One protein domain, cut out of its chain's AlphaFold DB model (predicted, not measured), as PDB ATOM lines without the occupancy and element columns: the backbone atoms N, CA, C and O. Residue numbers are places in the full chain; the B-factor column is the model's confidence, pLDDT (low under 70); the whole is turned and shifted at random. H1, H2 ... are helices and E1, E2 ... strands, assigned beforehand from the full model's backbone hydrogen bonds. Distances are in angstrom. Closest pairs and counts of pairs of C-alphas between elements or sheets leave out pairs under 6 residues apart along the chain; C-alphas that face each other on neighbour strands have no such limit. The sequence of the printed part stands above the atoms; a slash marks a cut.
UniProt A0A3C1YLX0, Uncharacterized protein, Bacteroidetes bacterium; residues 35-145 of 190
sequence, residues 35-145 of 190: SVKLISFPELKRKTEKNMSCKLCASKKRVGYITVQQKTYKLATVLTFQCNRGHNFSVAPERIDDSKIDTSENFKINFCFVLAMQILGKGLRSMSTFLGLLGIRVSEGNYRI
ATOM      1  N   SER A  35     -32.950  48.991  -0.850       44.62
ATOM      2  CA  SER A  35     -33.686  49.222  -2.111       44.62
ATOM      3  C   SER A  35     -33.389  50.559  -2.804       44.62
ATOM      4  O   SER A  35     -33.761  50.758  -3.960       44.62
ATOM      5  N   VAL A  36     -32.669  51.459  -2.131       42.12
ATOM      6  CA  VAL A  36     -32.261  52.775  -2.649       42.12
ATOM      7  C   VAL A  36     -30.842  52.757  -3.238       42.12
ATOM      8  O   VAL A  36     -30.453  53.678  -3.957       42.12
ATOM      9  N   LYS A  37     -30.041  51.711  -2.990       50.72
ATOM     10  CA  LYS A  37     -28.690  51.610  -3.559       50.72
ATOM     11  C   LYS A  37     -28.757  50.978  -4.945       50.72
ATOM     12  O   LYS A  37     -29.012  49.786  -5.093       50.72
ATOM     13  N   LEU A  38     -28.451  51.780  -5.965       54.59
ATOM     14  CA  LEU A  38     -28.112  51.290  -7.301       54.59
ATOM     15  C   LEU A  38     -26.864  50.398  -7.196       54.59
ATOM     16  O   LEU A  38     -25.736  50.885  -7.190       54.59
ATOM     17  N   ILE A  39     -27.068  49.088  -7.062       66.81
ATOM     18  CA  ILE A  39     -25.994  48.092  -7.059       66.81
ATOM     19  C   ILE A  39     -25.806  47.516  -8.461       66.81
ATOM     20  O   ILE A  39     -26.767  47.234  -9.177       66.81
ATOM     21  N   SER A  40     -24.549  47.322  -8.858       70.31
ATOM     22  CA  SER A  40     -24.225  46.717 -10.148       70.31
ATOM     23  C   SER A  40     -24.669  45.249 -10.195       70.31
ATOM     24  O   SER A  40     -24.716  44.559  -9.173       70.31
ATOM     25  N   PHE A  41     -24.966  44.733 -11.392       78.56
ATOM     26  CA  PHE A  41     -25.384  43.334 -11.545       78.56
ATOM     27  C   PHE A  41     -24.377  42.311 -10.975       78.56
ATOM     28  O   PHE A  41     -24.822  41.382 -10.299       78.56
ATOM     29  N   PRO A  42     -23.047  42.442 -11.178       80.44
ATOM     30  CA  PRO A  42     -22.080  41.525 -10.570       80.44
ATOM     31  C   PRO A  42     -22.178  41.480  -9.044       80.44
ATOM     32  O   PRO A  42     -22.095  40.403  -8.454       80.44
ATOM     33  N   GLU A  43     -22.411  42.632  -8.415       77.75
ATOM     34  CA  GLU A  43     -22.547  42.733  -6.966       77.75
ATOM     35  C   GLU A  43     -23.866  42.128  -6.475       77.75
ATOM     36  O   GLU A  43     -23.868  41.337  -5.530       77.75
ATOM     37  N   LEU A  44     -24.975  42.414  -7.168       81.00
ATOM     38  CA  LEU A  44     -26.274  41.779  -6.919       81.00
ATOM     39  C   LEU A  44     -26.172  40.252  -7.019       81.00
ATOM     40  O   LEU A  44     -26.642  39.538  -6.129       81.00
ATOM     41  N   LYS A  45     -25.546  39.749  -8.089       84.81
ATOM     42  CA  LYS A  45     -25.333  38.319  -8.313       84.81
ATOM     43  C   LYS A  45     -24.522  37.723  -7.166       84.81
ATOM     44  O   LYS A  45     -24.978  36.782  -6.527       84.81
ATOM     45  N   ARG A  46     -23.374  38.317  -6.835       83.81
ATOM     46  CA  ARG A  46     -22.496  37.855  -5.751       83.81
ATOM     47  C   ARG A  46     -23.223  37.766  -4.409       83.81
ATOM     48  O   ARG A  46     -23.117  36.740  -3.742       83.81
ATOM     49  N   LYS A  47     -23.960  38.813  -4.021       82.38
ATOM     50  CA  LYS A  47     -24.716  38.842  -2.759       82.38
ATOM     51  C   LYS A  47     -25.837  37.804  -2.744       82.38
ATOM     52  O   LYS A  47     -26.000  37.097  -1.754       82.38
ATOM     53  N   THR A  48     -26.577  37.678  -3.844       83.25
ATOM     54  CA  THR A  48     -27.718  36.757  -3.921       83.25
ATOM     55  C   THR A  48     -27.272  35.298  -3.918       83.25
ATOM     56  O   THR A  48     -27.803  34.501  -3.150       83.25
ATOM     57  N   GLU A  49     -26.285  34.942  -4.741       85.50
ATOM     58  CA  GLU A  49     -25.858  33.547  -4.897       85.50
ATOM     59  C   GLU A  49     -25.130  33.010  -3.657       85.50
ATOM     60  O   GLU A  49     -25.235  31.823  -3.356       85.50
ATOM     61  N   LYS A  50     -24.421  33.873  -2.912       78.75
ATOM     62  CA  LYS A  50     -23.706  33.471  -1.690       78.75
ATOM     63  C   LYS A  50     -24.587  33.449  -0.444       78.75
ATOM     64  O   LYS A  50     -24.433  32.552   0.380       78.75
ATOM     65  N   ASN A  51     -25.489  34.421  -0.299       77.56
ATOM     66  CA  ASN A  51     -26.080  34.724   1.009       77.56
ATOM     67  C   ASN A  51     -27.598  34.505   1.079       77.56
ATOM     68  O   ASN A  51     -28.160  34.562   2.171       77.56
ATOM     69  N   MET A  52     -28.284  34.258  -0.046       79.56
ATOM     70  CA  MET A  52     -29.749  34.205  -0.075       79.56
ATOM     71  C   MET A  52     -30.307  32.816  -0.392       79.56
ATOM     72  O   MET A  52     -29.750  32.034  -1.161       79.56
ATOM     73  N   SER A  53     -31.477  32.527   0.183       81.06
ATOM     74  CA  SER A  53     -32.259  31.318  -0.091       81.06
ATOM     75  C   SER A  53     -33.697  31.689  -0.448       81.06
ATOM     76  O   SER A  53     -34.228  32.685   0.043       81.06
ATOM     77  N   CYS A  54     -34.345  30.919  -1.329       82.62
ATOM     78  CA  CYS A  54     -35.707  31.260  -1.737       82.62
ATOM     79  C   CYS A  54     -36.699  31.037  -0.583       82.62
ATOM     80  O   CYS A  54     -36.545  30.106   0.211       82.62
ATOM     81  N   LYS A  55     -37.764  31.850  -0.532       80.94
ATOM     82  CA  LYS A  55     -38.786  31.815   0.532       80.94
ATOM     83  C   LYS A  55     -39.359  30.412   0.771       80.94
ATOM     84  O   LYS A  55     -39.561  30.015   1.914       80.94
ATOM     85  N   LEU A  56     -39.571  29.643  -0.300       81.31
ATOM     86  CA  LEU A  56     -40.097  28.273  -0.242       81.31
ATOM     87  C   LEU A  56     -39.104  27.262   0.354       81.31
ATOM     88  O   LEU A  56     -39.516  26.276   0.963       81.31
ATOM     89  N   CYS A  57     -37.798  27.474   0.177       83.81
ATOM     90  CA  CYS A  57     -36.766  26.658   0.821       83.81
ATOM     91  C   CYS A  57     -36.569  27.066   2.281       83.81
ATOM     92  O   CYS A  57     -36.470  26.188   3.139       83.81
ATOM     93  N   ALA A  58     -36.593  28.372   2.562       81.88
ATOM     94  CA  ALA A  58     -36.502  28.912   3.912       81.88
ATOM     95  C   ALA A  58     -37.648  28.408   4.805       81.88
ATOM     96  O   ALA A  58     -37.392  27.887   5.890       81.88
ATOM     97  N   SER A  59     -38.897  28.446   4.321       82.12
ATOM     98  CA  SER A  59     -40.068  27.975   5.080       82.12
ATOM     99  C   SER A  59     -40.032  26.479   5.393       82.12
ATOM    100  O   SER A  59     -40.520  26.043   6.431       82.12
ATOM    101  N   LYS A  60     -39.403  25.681   4.524       83.19
ATOM    102  CA  LYS A  60     -39.231  24.233   4.705       83.19
ATOM    103  C   LYS A  60     -37.948  23.868   5.465       83.19
ATOM    104  O   LYS A  60     -37.603  22.690   5.499       83.19
ATOM    105  N   LYS A  61     -37.218  24.852   6.017       78.38
ATOM    106  CA  LYS A  61     -35.894  24.691   6.657       78.38
ATOM    107  C   LYS A  61     -34.886  23.924   5.787       78.38
ATOM    108  O   LYS A  61     -34.007  23.230   6.289       78.38
ATOM    109  N   ARG A  62     -35.003  24.032   4.458       75.44
ATOM    110  CA  ARG A  62     -34.101  23.372   3.506       75.44
ATOM    111  C   ARG A  62     -33.005  24.332   3.077       75.44
ATOM    112  O   ARG A  62     -33.270  25.489   2.760       75.44
ATOM    113  N   VAL A  63     -31.778  23.824   2.990       72.44
ATOM    114  CA  VAL A  63     -30.676  24.555   2.361       72.44
ATOM    115  C   VAL A  63     -30.856  24.481   0.844       72.44
ATOM    116  O   VAL A  63     -30.905  23.397   0.252       72.44
ATOM    117  N   GLY A  64     -31.020  25.645   0.229       73.50
ATOM    118  CA  GLY A  64     -31.042  25.832  -1.215       73.50
ATOM    119  C   GLY A  64     -30.284  27.107  -1.547       73.50
ATOM    120  O   GLY A  64     -30.359  28.067  -0.781       73.50
ATOM    121  N   TYR A  65     -29.563  27.091  -2.660       82.25
ATOM    122  CA  TYR A  65     -28.887  28.267  -3.197       82.25
ATOM    123  C   TYR A  65     -29.649  28.778  -4.420       82.25
ATOM    124  O   TYR A  65     -30.410  28.037  -5.060       82.25
ATOM    125  N   ILE A  66     -29.483  30.066  -4.696       86.88
ATOM    126  CA  ILE A  66     -30.086  30.756  -5.833       86.88
ATOM    127  C   ILE A  66     -28.983  31.015  -6.854       86.88
ATOM    128  O   ILE A  66     -27.893  31.419  -6.475       86.88
ATOM    129  N   THR A  67     -29.284  30.816  -8.130       88.44
ATOM    130  CA  THR A  67     -28.475  31.287  -9.255       88.44
ATOM    131  C   THR A  67     -29.187  32.470  -9.893       88.44
ATOM    132  O   THR A  67     -30.403  32.413 -10.105       88.44
ATOM    133  N   VAL A  68     -28.451  33.535 -10.213       87.50
ATOM    134  CA  VAL A  68     -29.012  34.739 -10.840       87.50
ATOM    135  C   VAL A  68     -28.504  34.871 -12.268       87.50
ATOM    136  O   VAL A  68     -27.301  34.906 -12.536       87.50
ATOM    137  N   GLN A  69     -29.444  34.987 -13.199       87.19
ATOM    138  CA  GLN A  69     -29.183  35.218 -14.611       87.19
ATOM    139  C   GLN A  69     -29.753  36.569 -15.031       87.19
ATOM    140  O   GLN A  69     -30.827  36.971 -14.592       87.19
ATOM    141  N   GLN A  70     -29.033  37.258 -15.909       84.81
ATOM    142  CA  GLN A  70     -29.466  38.513 -16.509       84.81
ATOM    143  C   GLN A  70     -29.577  38.327 -18.014       84.81
ATOM    144  O   GLN A  70     -28.623  37.886 -18.660       84.81
ATOM    145  N   LYS A  71     -30.720  38.721 -18.575       82.12
ATOM    146  CA  LYS A  71     -30.916  38.808 -20.017       82.12
ATOM    147  C   LYS A  71     -31.431  40.191 -20.383       82.12
ATOM    148  O   LYS A  71     -32.487  40.619 -19.926       82.12
ATOM    149  N   THR A  72     -30.665  40.889 -21.212       75.56
ATOM    150  CA  THR A  72     -30.955  42.270 -21.601       75.56
ATOM    151  C   THR A  72     -31.455  42.323 -23.043       75.56
ATOM    152  O   THR A  72     -30.766  41.925 -23.980       75.56
ATOM    153  N   TYR A  73     -32.664  42.848 -23.210       73.31
ATOM    154  CA  TYR A  73     -33.385  43.067 -24.456       73.31
ATOM    155  C   TYR A  73     -33.443  44.569 -24.748       73.31
ATOM    156  O   TYR A  73     -34.399  45.259 -24.394       73.31
ATOM    157  N   LYS A  74     -32.410  45.099 -25.403       70.25
ATOM    158  CA  LYS A  74     -32.210  46.550 -25.545       70.25
ATOM    159  C   LYS A  74     -32.103  47.228 -24.160       70.25
ATOM    160  O   LYS A  74     -31.152  46.975 -23.429       70.25
ATOM    161  N   LEU A  75     -33.095  48.033 -23.769       62.84
ATOM    162  CA  LEU A  75     -33.163  48.663 -22.440       62.84
ATOM    163  C   LEU A  75     -33.949  47.852 -21.405       62.84
ATOM    164  O   LEU A  75     -33.940  48.194 -20.226       62.84
ATOM    165  N   ALA A  76     -34.637  46.794 -21.824       71.94
ATOM    166  CA  ALA A  76     -35.376  45.947 -20.909       71.94
ATOM    167  C   ALA A  76     -34.452  44.860 -20.363       71.94
ATOM    168  O   ALA A  76     -33.924  44.053 -21.123       71.94
ATOM    169  N   THR A  77     -34.241  44.829 -19.052       74.88
ATOM    170  CA  THR A  77     -33.419  43.797 -18.417       74.88
ATOM    171  C   THR A  77     -34.300  42.879 -17.599       74.88
ATOM    172  O   THR A  77     -34.917  43.319 -16.637       74.88
ATOM    173  N   VAL A  78     -34.320  41.603 -17.971       82.44
ATOM    174  CA  VAL A  78     -34.973  40.549 -17.201       82.44
ATOM    175  C   VAL A  78     -33.928  39.887 -16.312       82.44
ATOM    176  O   VAL A  78     -32.880  39.443 -16.790       82.44
ATOM    177  N   LEU A  79     -34.218  39.831 -15.017       83.75
ATOM    178  CA  LEU A  79     -33.458  39.068 -14.039       83.75
ATOM    179  C   LEU A  79     -34.222  37.789 -13.727       83.75
ATOM    180  O   LEU A  79     -35.380  37.839 -13.319       83.75
ATOM    181  N   THR A  80     -33.567  36.649 -13.896       88.94
ATOM    182  CA  THR A  80     -34.129  35.340 -13.574       88.94
ATOM    183  C   THR A  80     -33.380  34.764 -12.391       88.94
ATOM    184  O   THR A  80     -32.152  34.671 -12.400       88.94
ATOM    185  N   PHE A  81     -34.130  34.349 -11.381       88.31
ATOM    186  CA  PHE A  81     -33.623  33.726 -10.174       88.31
ATOM    187  C   PHE A  81     -34.082  32.275 -10.161       88.31
ATOM    188  O   PHE A  81     -35.281  31.983 -10.151       88.31
ATOM    189  N   GLN A  82     -33.118  31.362 -10.165       90.81
ATOM    190  CA  GLN A  82     -33.368  29.930 -10.180       90.81
ATOM    191  C   GLN A  82     -32.839  29.312  -8.895       90.81
ATOM    192  O   GLN A  82     -31.647  29.353  -8.606       90.81
ATOM    193  N   CYS A  83     -33.729  28.717  -8.112       89.94
ATOM    194  CA  CYS A  83     -33.336  27.894  -6.984       89.94
ATOM    195  C   CYS A  83     -32.949  26.498  -7.480       89.94
ATOM    196  O   CYS A  83     -33.668  25.892  -8.274       89.94
ATOM    197  N   ASN A  84     -31.884  25.925  -6.917       87.12
ATOM    198  CA  ASN A  84     -31.457  24.548  -7.192       87.12
ATOM    199  C   ASN A  84     -32.511  23.464  -6.863       87.12
ATOM    200  O   ASN A  84     -32.334  22.298  -7.202       87.12
ATOM    201  N   ARG A  85     -33.608  23.830  -6.190       85.81
ATOM    202  CA  ARG A  85     -34.761  22.961  -5.903       85.81
ATOM    203  C   ARG A  85     -35.909  23.094  -6.914       85.81
ATOM    204  O   ARG A  85     -36.969  22.528  -6.674       85.81
ATOM    205  N   GLY A  86     -35.721  23.840  -8.004       84.31
ATOM    206  CA  GLY A  86     -36.705  23.989  -9.081       84.31
ATOM    207  C   GLY A  86     -37.692  25.149  -8.915       84.31
ATOM    208  O   GLY A  86     -38.593  25.294  -9.735       84.31
ATOM    209  N   HIS A  87     -37.542  25.992  -7.888       86.25
ATOM    210  CA  HIS A  87     -38.339  27.218  -7.763       86.25
ATOM    211  C   HIS A  87     -37.720  28.337  -8.603       86.25
ATOM    212  O   HIS A  87     -36.546  28.657  -8.415       86.25
ATOM    213  N   ASN A  88     -38.519  28.960  -9.465       86.38
ATOM    214  CA  ASN A  88     -38.077  30.044 -10.334       86.38
ATOM    215  C   ASN A  88     -38.919  31.290 -10.085       86.38
ATOM    216  O   ASN A  88     -40.129  31.197  -9.889       86.38
ATOM    217  N   PHE A  89     -38.277  32.448 -10.124       84.44
ATOM    218  CA  PHE A  89     -38.955  33.737 -10.164       84.44
ATOM    219  C   PHE A  89     -38.155  34.694 -11.040       84.44
ATOM    220  O   PHE A  89     -36.938  34.559 -11.178       84.44
ATOM    221  N   SER A  90     -38.839  35.647 -11.659       84.56
ATOM    222  CA  SER A  90     -38.209  36.650 -12.505       84.56
ATOM    223  C   SER A  90     -38.673  38.045 -12.125       84.56
ATOM    224  O   SER A  90     -39.803  38.252 -11.689       84.56
ATOM    225  N   VAL A  91     -37.769  39.002 -12.296       82.12
ATOM    226  CA  VAL A  91     -38.059  40.430 -12.244       82.12
ATOM    227  C   VAL A  91     -37.860  40.947 -13.659       82.12
ATOM    228  O   VAL A  91     -36.758  40.862 -14.205       82.12
ATOM    229  N   ALA A  92     -38.936  41.424 -14.273       80.69
ATOM    230  CA  ALA A  92     -38.944  41.912 -15.643       80.69
ATOM    231  C   ALA A  92     -39.587  43.306 -15.703       80.69
ATOM    232  O   ALA A  92     -40.469  43.600 -14.894       80.69
ATOM    233  N   PRO A  93     -39.178  44.163 -16.656       77.00
ATOM    234  CA  PRO A  93     -39.899  45.389 -16.960       77.00
ATOM    235  C   PRO A  93     -41.310  45.063 -17.436       77.00
ATOM    236  O   PRO A  93     -41.565  43.969 -17.946       77.00
ATOM    237  N   GLU A  94     -42.208  46.035 -17.313       81.88
ATOM    238  CA  GLU A  94     -43.595  45.862 -17.722       81.88
ATOM    239  C   GLU A  94     -43.685  45.472 -19.205       81.88
ATOM    240  O   GLU A  94     -43.080  46.107 -20.080       81.88
ATOM    241  N   ARG A  95     -44.422  44.395 -19.478       84.81
ATOM    242  CA  ARG A  95     -44.660  43.913 -20.836       84.81
ATOM    243  C   ARG A  95     -45.816  44.680 -21.476       84.81
ATOM    244  O   ARG A  95     -46.676  45.238 -20.799       84.81
ATOM    245  N   ILE A  96     -45.809  44.745 -22.802       85.25
ATOM    246  CA  ILE A  96     -46.941  45.240 -23.594       85.25
ATOM    247  C   ILE A  96     -48.016  44.151 -23.664       85.25
ATOM    248  O   ILE A  96     -49.199  44.456 -23.570       85.25
ATOM    249  N   ASP A  97     -47.593  42.895 -23.820       84.56
ATOM    250  CA  ASP A  97     -48.462  41.729 -23.926       84.56
ATOM    251  C   ASP A  97     -47.828  40.532 -23.199       84.56
ATOM    252  O   ASP A  97     -46.781  40.015 -23.602       84.56
ATOM    253  N   ASP A  98     -48.466  40.080 -22.120       83.56
ATOM    254  CA  ASP A  98     -47.964  38.979 -21.290       83.56
ATOM    255  C   ASP A  98     -47.969  37.622 -22.004       83.56
ATOM    256  O   ASP A  98     -47.224  36.723 -21.606       83.56
ATOM    257  N   SER A  99     -48.763  37.472 -23.070       85.25
ATOM    258  CA  SER A  99     -48.830  36.236 -23.858       85.25
ATOM    259  C   SER A  99     -47.655  36.078 -24.829       85.25
ATOM    260  O   SER A  99     -47.373  34.974 -25.301       85.25
ATOM    261  N   LYS A 100     -46.948  37.173 -25.133       83.88
ATOM    262  CA  LYS A 100     -45.840  37.182 -26.090       83.88
ATOM    263  C   LYS A 100     -44.511  36.843 -25.429       83.88
ATOM    264  O   LYS A 100     -44.232  37.181 -24.281       83.88
ATOM    265  N   ILE A 101     -43.642  36.216 -26.219       84.44
ATOM    266  CA  ILE A 101     -42.272  35.908 -25.812       84.44
ATOM    267  C   ILE A 101     -41.478  37.180 -25.487       84.44
ATOM    268  O   ILE A 101     -41.702  38.249 -26.064       84.44
ATOM    269  N   ASP A 102     -40.498  37.038 -24.593       80.12
ATOM    270  CA  ASP A 102     -39.576  38.118 -24.248       80.12
ATOM    271  C   ASP A 102     -38.744  38.515 -25.467       80.12
ATOM    272  O   ASP A 102     -37.764  37.861 -25.840       80.12
ATOM    273  N   THR A 103     -39.151  39.620 -26.076       77.31
ATOM    274  CA  THR A 103     -38.472  40.288 -27.178       77.31
ATOM    275  C   THR A 103     -38.379  41.762 -26.850       77.31
ATOM    276  O   THR A 103     -39.169  42.309 -26.086       77.31
ATOM    277  N   SER A 104     -37.422  42.446 -27.467       69.56
ATOM    278  CA  SER A 104     -37.223  43.874 -27.220       69.56
ATOM    279  C   SER A 104     -38.411  44.774 -27.578       69.56
ATOM    280  O   SER A 104     -38.407  45.944 -27.217       69.56
ATOM    281  N   GLU A 105     -39.370  44.251 -28.338       74.56
ATOM    282  CA  GLU A 105     -40.577  44.954 -28.781       74.56
ATOM    283  C   GLU A 105     -41.759  44.702 -27.845       74.56
ATOM    284  O   GLU A 105     -42.735  45.437 -27.902       74.56
ATOM    285  N   ASN A 106     -41.665  43.695 -26.969       81.31
ATOM    286  CA  ASN A 106     -42.719  43.345 -26.023       81.31
ATOM    287  C   ASN A 106     -42.568  44.037 -24.660       81.31
ATOM    288  O   ASN A 106     -43.372  43.810 -23.767       81.31
ATOM    289  N   PHE A 107     -41.547  44.871 -24.470       79.56
ATOM    290  CA  PHE A 107     -41.361  45.620 -23.229       79.56
ATOM    291  C   PHE A 107     -41.768  47.073 -23.413       79.56
ATOM    292  O   PHE A 107     -41.419  47.704 -24.416       79.56
ATOM    293  N   LYS A 108     -42.471  47.624 -22.422       74.81
ATOM    294  CA  LYS A 108     -42.769  49.051 -22.385       74.81
ATOM    295  C   LYS A 108     -41.464  49.837 -22.302       74.81
ATOM    296  O   LYS A 108     -40.557  49.525 -21.527       74.81
ATOM    297  N   ILE A 109     -41.364  50.868 -23.131       70.94
ATOM    298  CA  ILE A 109     -40.217  51.771 -23.132       70.94
ATOM    299  C   ILE A 109     -40.314  52.668 -21.900       70.94
ATOM    300  O   ILE A 109     -41.370  53.226 -21.611       70.94
ATOM    301  N   ASN A 110     -39.199  52.847 -21.192       72.31
ATOM    302  CA  ASN A 110     -39.131  53.825 -20.116       72.31
ATOM    303  C   ASN A 110     -39.141  55.244 -20.710       72.31
ATOM    304  O   ASN A 110     -38.119  55.737 -21.189       72.31
ATOM    305  N   PHE A 111     -40.300  55.901 -20.679       71.12
ATOM    306  CA  PHE A 111     -40.464  57.261 -21.193       71.12
ATOM    307  C   PHE A 111     -39.595  58.281 -20.447       71.12
ATOM    308  O   PHE A 111     -39.084  59.199 -21.080       71.12
ATOM    309  N   CYS A 112     -39.332  58.086 -19.148       74.56
ATOM    310  CA  CYS A 112     -38.451  58.974 -18.379       74.56
ATOM    311  C   CYS A 112     -37.027  58.977 -18.944       74.56
ATOM    312  O   CYS A 112     -36.373  60.014 -18.977       74.56
ATOM    313  N   PHE A 113     -36.556  57.836 -19.451       77.06
ATOM    314  CA  PHE A 113     -35.254  57.748 -20.108       77.06
ATOM    315  C   PHE A 113     -35.219  58.531 -21.429       77.06
ATOM    316  O   PHE A 113     -34.221  59.177 -21.742       77.06
ATOM    317  N   VAL A 114     -36.317  58.514 -22.193       80.00
ATOM    318  CA  VAL A 114     -36.440  59.300 -23.430       80.00
ATOM    319  C   VAL A 114     -36.508  60.794 -23.140       80.00
ATOM    320  O   VAL A 114     -35.829  61.571 -23.804       80.00
ATOM    321  N   LEU A 115     -37.257  61.193 -22.117       81.00
ATOM    322  CA  LEU A 115     -37.321  62.586 -21.681       81.00
ATOM    323  C   LEU A 115     -35.965  63.071 -21.158       81.00
ATOM    324  O   LEU A 115     -35.529  64.162 -21.507       81.00
ATOM    325  N   ALA A 116     -35.241  62.242 -20.401       80.31
ATOM    326  CA  ALA A 116     -33.885  62.562 -19.960       80.31
ATOM    327  C   ALA A 116     -32.930  62.783 -21.146       80.31
ATOM    328  O   ALA A 116     -32.131  63.717 -21.118       80.31
ATOM    329  N   MET A 117     -33.041  61.981 -22.215       83.94
ATOM    330  CA  MET A 117     -32.292  62.217 -23.458       83.94
ATOM    331  C   MET A 117     -32.576  63.604 -24.050       83.94
ATOM    332  O   MET A 117     -31.637  64.294 -24.451       83.94
ATOM    333  N   GLN A 118     -33.843  64.026 -24.074       84.94
ATOM    334  CA  GLN A 118     -34.238  65.334 -24.607       84.94
ATOM    335  C   GLN A 118     -33.749  66.489 -23.738       84.94
ATOM    336  O   GLN A 118     -33.076  67.382 -24.246       84.94
ATOM    337  N   ILE A 119     -34.003  66.435 -22.427       83.06
ATOM    338  CA  ILE A 119     -33.612  67.487 -21.476       83.06
ATOM    339  C   ILE A 119     -32.094  67.696 -21.475       83.06
ATOM    340  O   ILE A 119     -31.619  68.827 -21.447       83.06
ATOM    341  N   LEU A 120     -31.315  66.611 -21.535       85.06
ATOM    342  CA  LEU A 120     -29.853  66.684 -21.530       85.06
ATOM    343  C   LEU A 120     -29.258  67.000 -22.914       85.06
ATOM    344  O   LEU A 120     -28.042  67.176 -23.033       85.06
ATOM    345  N   GLY A 121     -30.072  67.010 -23.975       85.00
ATOM    346  CA  GLY A 121     -29.592  67.100 -25.357       85.00
ATOM    347  C   GLY A 121     -28.645  65.950 -25.722       85.00
ATOM    348  O   GLY A 121     -27.698  66.129 -26.492       85.00
ATOM    349  N   LYS A 122     -28.840  64.770 -25.120       84.38
ATOM    350  CA  LYS A 122     -27.968  63.600 -25.268       84.38
ATOM    351  C   LYS A 122     -28.699  62.474 -25.985       84.38
ATOM    352  O   LYS A 122     -29.833  62.141 -25.675       84.38
ATOM    353  N   GLY A 123     -28.024  61.859 -26.952       81.25
ATOM    354  CA  GLY A 123     -28.538  60.673 -27.635       81.25
ATOM    355  C   GLY A 123     -28.290  59.385 -26.849       81.25
ATOM    356  O   GLY A 123     -27.591  59.374 -25.832       81.25
ATOM    357  N   LEU A 124     -28.792  58.275 -27.397       80.50
ATOM    358  CA  LEU A 124     -28.678  56.937 -26.808       80.50
ATOM    359  C   LEU A 124     -27.248  56.598 -26.368       80.50
ATOM    360  O   LEU A 124     -27.062  56.157 -25.245       80.50
ATOM    361  N   ARG A 125     -26.240  56.878 -27.205       80.44
ATOM    362  CA  ARG A 125     -24.828  56.563 -26.919       80.44
ATOM    363  C   ARG A 125     -24.333  57.184 -25.610       80.44
ATOM    364  O   ARG A 125     -23.676  56.523 -24.818       80.44
ATOM    365  N   SER A 126     -24.651  58.456 -25.372       82.12
ATOM    366  CA  SER A 126     -24.250  59.150 -24.143       82.12
ATOM    367  C   SER A 126     -24.986  58.603 -22.924       82.12
ATOM    368  O   SER A 126     -24.386  58.449 -21.862       82.12
ATOM    369  N   MET A 127     -26.265  58.261 -23.081       80.56
ATOM    370  CA  MET A 127     -27.025  57.638 -22.002       80.56
ATOM    371  C   MET A 127     -26.556  56.218 -21.703       80.56
ATOM    372  O   MET A 127     -26.541  55.821 -20.543       80.56
ATOM    373  N   SER A 128     -26.118  55.466 -22.712       76.69
ATOM    374  CA  SER A 128     -25.517  54.154 -22.506       76.69
ATOM    375  C   SER A 128     -24.246  54.245 -21.677       76.69
ATOM    376  O   SER A 128     -24.052  53.436 -20.776       76.69
ATOM    377  N   THR A 129     -23.404  55.254 -21.926       77.25
ATOM    378  CA  THR A 129     -22.237  55.527 -21.079       77.25
ATOM    379  C   THR A 129     -22.660  55.836 -19.645       77.25
ATOM    380  O   THR A 129     -22.092  55.268 -18.719       77.25
ATOM    381  N   PHE A 130     -23.678  56.680 -19.446       75.31
ATOM    382  CA  PHE A 130     -24.182  57.019 -18.112       75.31
ATOM    383  C   PHE A 130     -24.704  55.788 -17.358       75.31
ATOM    384  O   PHE A 130     -24.326  55.546 -16.217       75.31
ATOM    385  N   LEU A 131     -25.507  54.955 -18.019       74.56
ATOM    386  CA  LEU A 131     -25.972  53.684 -17.465       74.56
ATOM    387  C   LEU A 131     -24.804  52.728 -17.178       74.56
ATOM    388  O   LEU A 131     -24.787  52.082 -16.133       74.56
ATOM    389  N   GLY A 132     -23.798  52.688 -18.054       69.75
ATOM    390  CA  GLY A 132     -22.573  51.922 -17.845       69.75
ATOM    391  C   GLY A 132     -21.798  52.366 -16.601       69.75
ATOM    392  O   GLY A 132     -21.356  51.513 -15.835       69.75
ATOM    393  N   LEU A 133     -21.701  53.678 -16.349       72.06
ATOM    394  CA  LEU A 133     -21.101  54.236 -15.128       72.06
ATOM    395  C   LEU A 133     -21.886  53.852 -13.866       72.06
ATOM    396  O   LEU A 133     -21.289  53.641 -12.816       72.06
ATOM    397  N   LEU A 134     -23.206  53.691 -13.976       67.12
ATOM    398  CA  LEU A 134     -24.061  53.180 -12.901       67.12
ATOM    399  C   LEU A 134     -24.010  51.647 -12.756       67.12
ATOM    400  O   LEU A 134     -24.763  51.070 -11.975       67.12
ATOM    401  N   GLY A 135     -23.157  50.955 -13.520       59.75
ATOM    402  CA  GLY A 135     -23.065  49.493 -13.507       59.75
ATOM    403  C   GLY A 135     -24.285  48.791 -14.113       59.75
ATOM    404  O   GLY A 135     -24.465  47.584 -13.920       59.75
ATOM    405  N   ILE A 136     -25.122  49.527 -14.848       67.38
ATOM    406  CA  ILE A 136     -26.280  49.004 -15.564       67.38
ATOM    407  C   ILE A 136     -25.803  48.565 -16.944       67.38
ATOM    408  O   ILE A 136     -25.395  49.370 -17.783       67.38
ATOM    409  N   ARG A 137     -25.858  47.255 -17.198       61.88
ATOM    410  CA  ARG A 137     -25.493  46.705 -18.502       61.88
ATOM    411  C   ARG A 137     -26.557  47.072 -19.529       61.88
ATOM    412  O   ARG A 137     -27.678  46.573 -19.481       61.88
ATOM    413  N   VAL A 138     -26.179  47.916 -20.477       62.09
ATOM    414  CA  VAL A 138     -27.044  48.351 -21.572       62.09
ATOM    415  C   VAL A 138     -26.772  47.474 -22.784       62.09
ATOM    416  O   VAL A 138     -25.629  47.351 -23.218       62.09
ATOM    417  N   SER A 139     -27.814  46.860 -23.341       62.00
ATOM    418  CA  SER A 139     -27.751  46.391 -24.720       62.00
ATOM    419  C   SER A 139     -28.264  47.542 -25.568       62.00
ATOM    420  O   SER A 139     -29.432  47.921 -25.480       62.00
ATOM    421  N   GLU A 140     -27.396  48.176 -26.347       60.28
ATOM    422  CA  GLU A 140     -27.869  49.201 -27.267       60.28
ATOM    423  C   GLU A 140     -28.741  48.518 -28.317       60.28
ATOM    424  O   GLU A 140     -28.284  47.744 -29.157       60.28
ATOM    425  N   GLY A 141     -30.046  48.758 -28.232       61.31
ATOM    426  CA  GLY A 141     -30.948  48.355 -29.292       61.31
ATOM    427  C   GLY A 141     -30.653  49.071 -30.598       61.31
ATOM    428  O   GLY A 141     -29.801  49.947 -30.679       61.31
ATOM    429  N   ASN A 142     -31.421  48.746 -31.636       69.75
ATOM    430  CA  ASN A 142     -31.279  49.396 -32.933       69.75
ATOM    431  C   ASN A 142     -31.374  50.934 -32.807       69.75
ATOM    432  O   ASN A 142     -32.451  51.482 -32.556       69.75
ATOM    433  N   TYR A 143     -30.247  51.617 -33.024       74.44
ATOM    434  CA  TYR A 143     -30.111  53.072 -32.928       74.44
ATOM    435  C   TYR A 143     -31.136  53.827 -33.785       74.44
ATOM    436  O   TYR A 143     -31.655  54.861 -33.370       74.44
ATOM    437  N   ARG A 144     -31.496  53.296 -34.962       77.56
ATOM    438  CA  ARG A 144     -32.485  53.935 -35.848       77.56
ATOM    439  C   ARG A 144     -33.866  53.993 -35.203       77.56
ATOM    440  O   ARG A 144     -34.576  54.976 -35.384       77.56
ATOM    441  N   ILE A 145     -34.244  52.962 -34.447       76.38
ATOM    442  CA  ILE A 145     -35.519  52.928 -33.718       76.38
ATOM    443  C   ILE A 145     -35.498  53.978 -32.606       76.38
ATOM    444  O   ILE A 145     -36.434  54.761 -32.484       76.38
TER     445      ILE A 145
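AT A GLANCE: This is residues 35 to 145 of the 190 residues of an uncharacterized protein of Bacteroidetes bacterium (UniProt A0A3C1YLX0). A narrow antiparallel sheet of three strands makes the body, with helix H1 running along one face of it by the edge strand E1. The short helix H2 sits by the end of the sheet where E1 begins, and H3 and H4 make a separate small group beyond the opposite end, reached by the long link of residues 92 to 110. The printed part has 111 residues, with four named helices and three named strands in the order H1 H2 E1 E2 E3 H3 H4; the sheet's order is E1 - E2 - E3. The class is mixed, helices and strands, with under half of the residues in named elements. The whole is loose, with a radius of gyration of the C-alphas of 16.6 A, and elongated, spanning 53 by 33 by 20 A.

HOW THE PARTS SIT: H1, residues 41 to 51, is on the sheet formed by E1, residues 66 to 73, E2, residues 76 to 83, and E3, residues 88 to 91. This makes two layers, a helix on one face of a sheet. The height of H1 over the sheet is 7.3 A, and on the local plane it runs along the strands, at 16 degrees to E1. It lies only just over E1, with 3 of its 11 C-alphas; the closest C-alphas of the two, those of Glu 49 and Ile 66, are 5.2 A apart. H2, residues 55 to 59, is not on the sheet and is apart from H1. The strands form a meander, each the antiparallel neighbour of the one before, in two hairpins. Between E1 and E2, at 161 degrees, N 69 and O 80 are within hydrogen-bond range at 2.8 A; between E2 and E3, at 157 degrees, N 81 and O 89 are at 2.8 A. H3, residues 111 to 119, and H4, residues 124 to 133, are not on the sheet. They are close but not clearly touching, with the closest C-alphas, those of Met 117 and Met 127, 7.1 A apart; their lines are only just about perpendicular, at 73 degrees. In H1, H2, H3 and H4 every O i to N i+4 pair is within hydrogen-bond range.

IN THESE COORDINATES: H1 begins at C-alpha 41, (-25.384, 43.334, -11.545), and is 15.2 A long from first to last C-alpha; H2 is 6.1 A. E1 measures 22.6 A, E2 22.9 A and E3 10.6 A. H3 measures 12.3 A, and H4 14.2 A, ending at C-alpha 133, (-21.101, 54.236, -15.128).

THE WHOLE: The C-alphas farthest apart, those of Lys 61 and Gly 121, are 53.5 A apart. The printed part has no cut, and the link from E3 to H3 is long, with 19 residues. The mean pLDDT of the printed part is 77.7; residues 35 to 39, 75, 104, 132 and 134 to 142 are under 70.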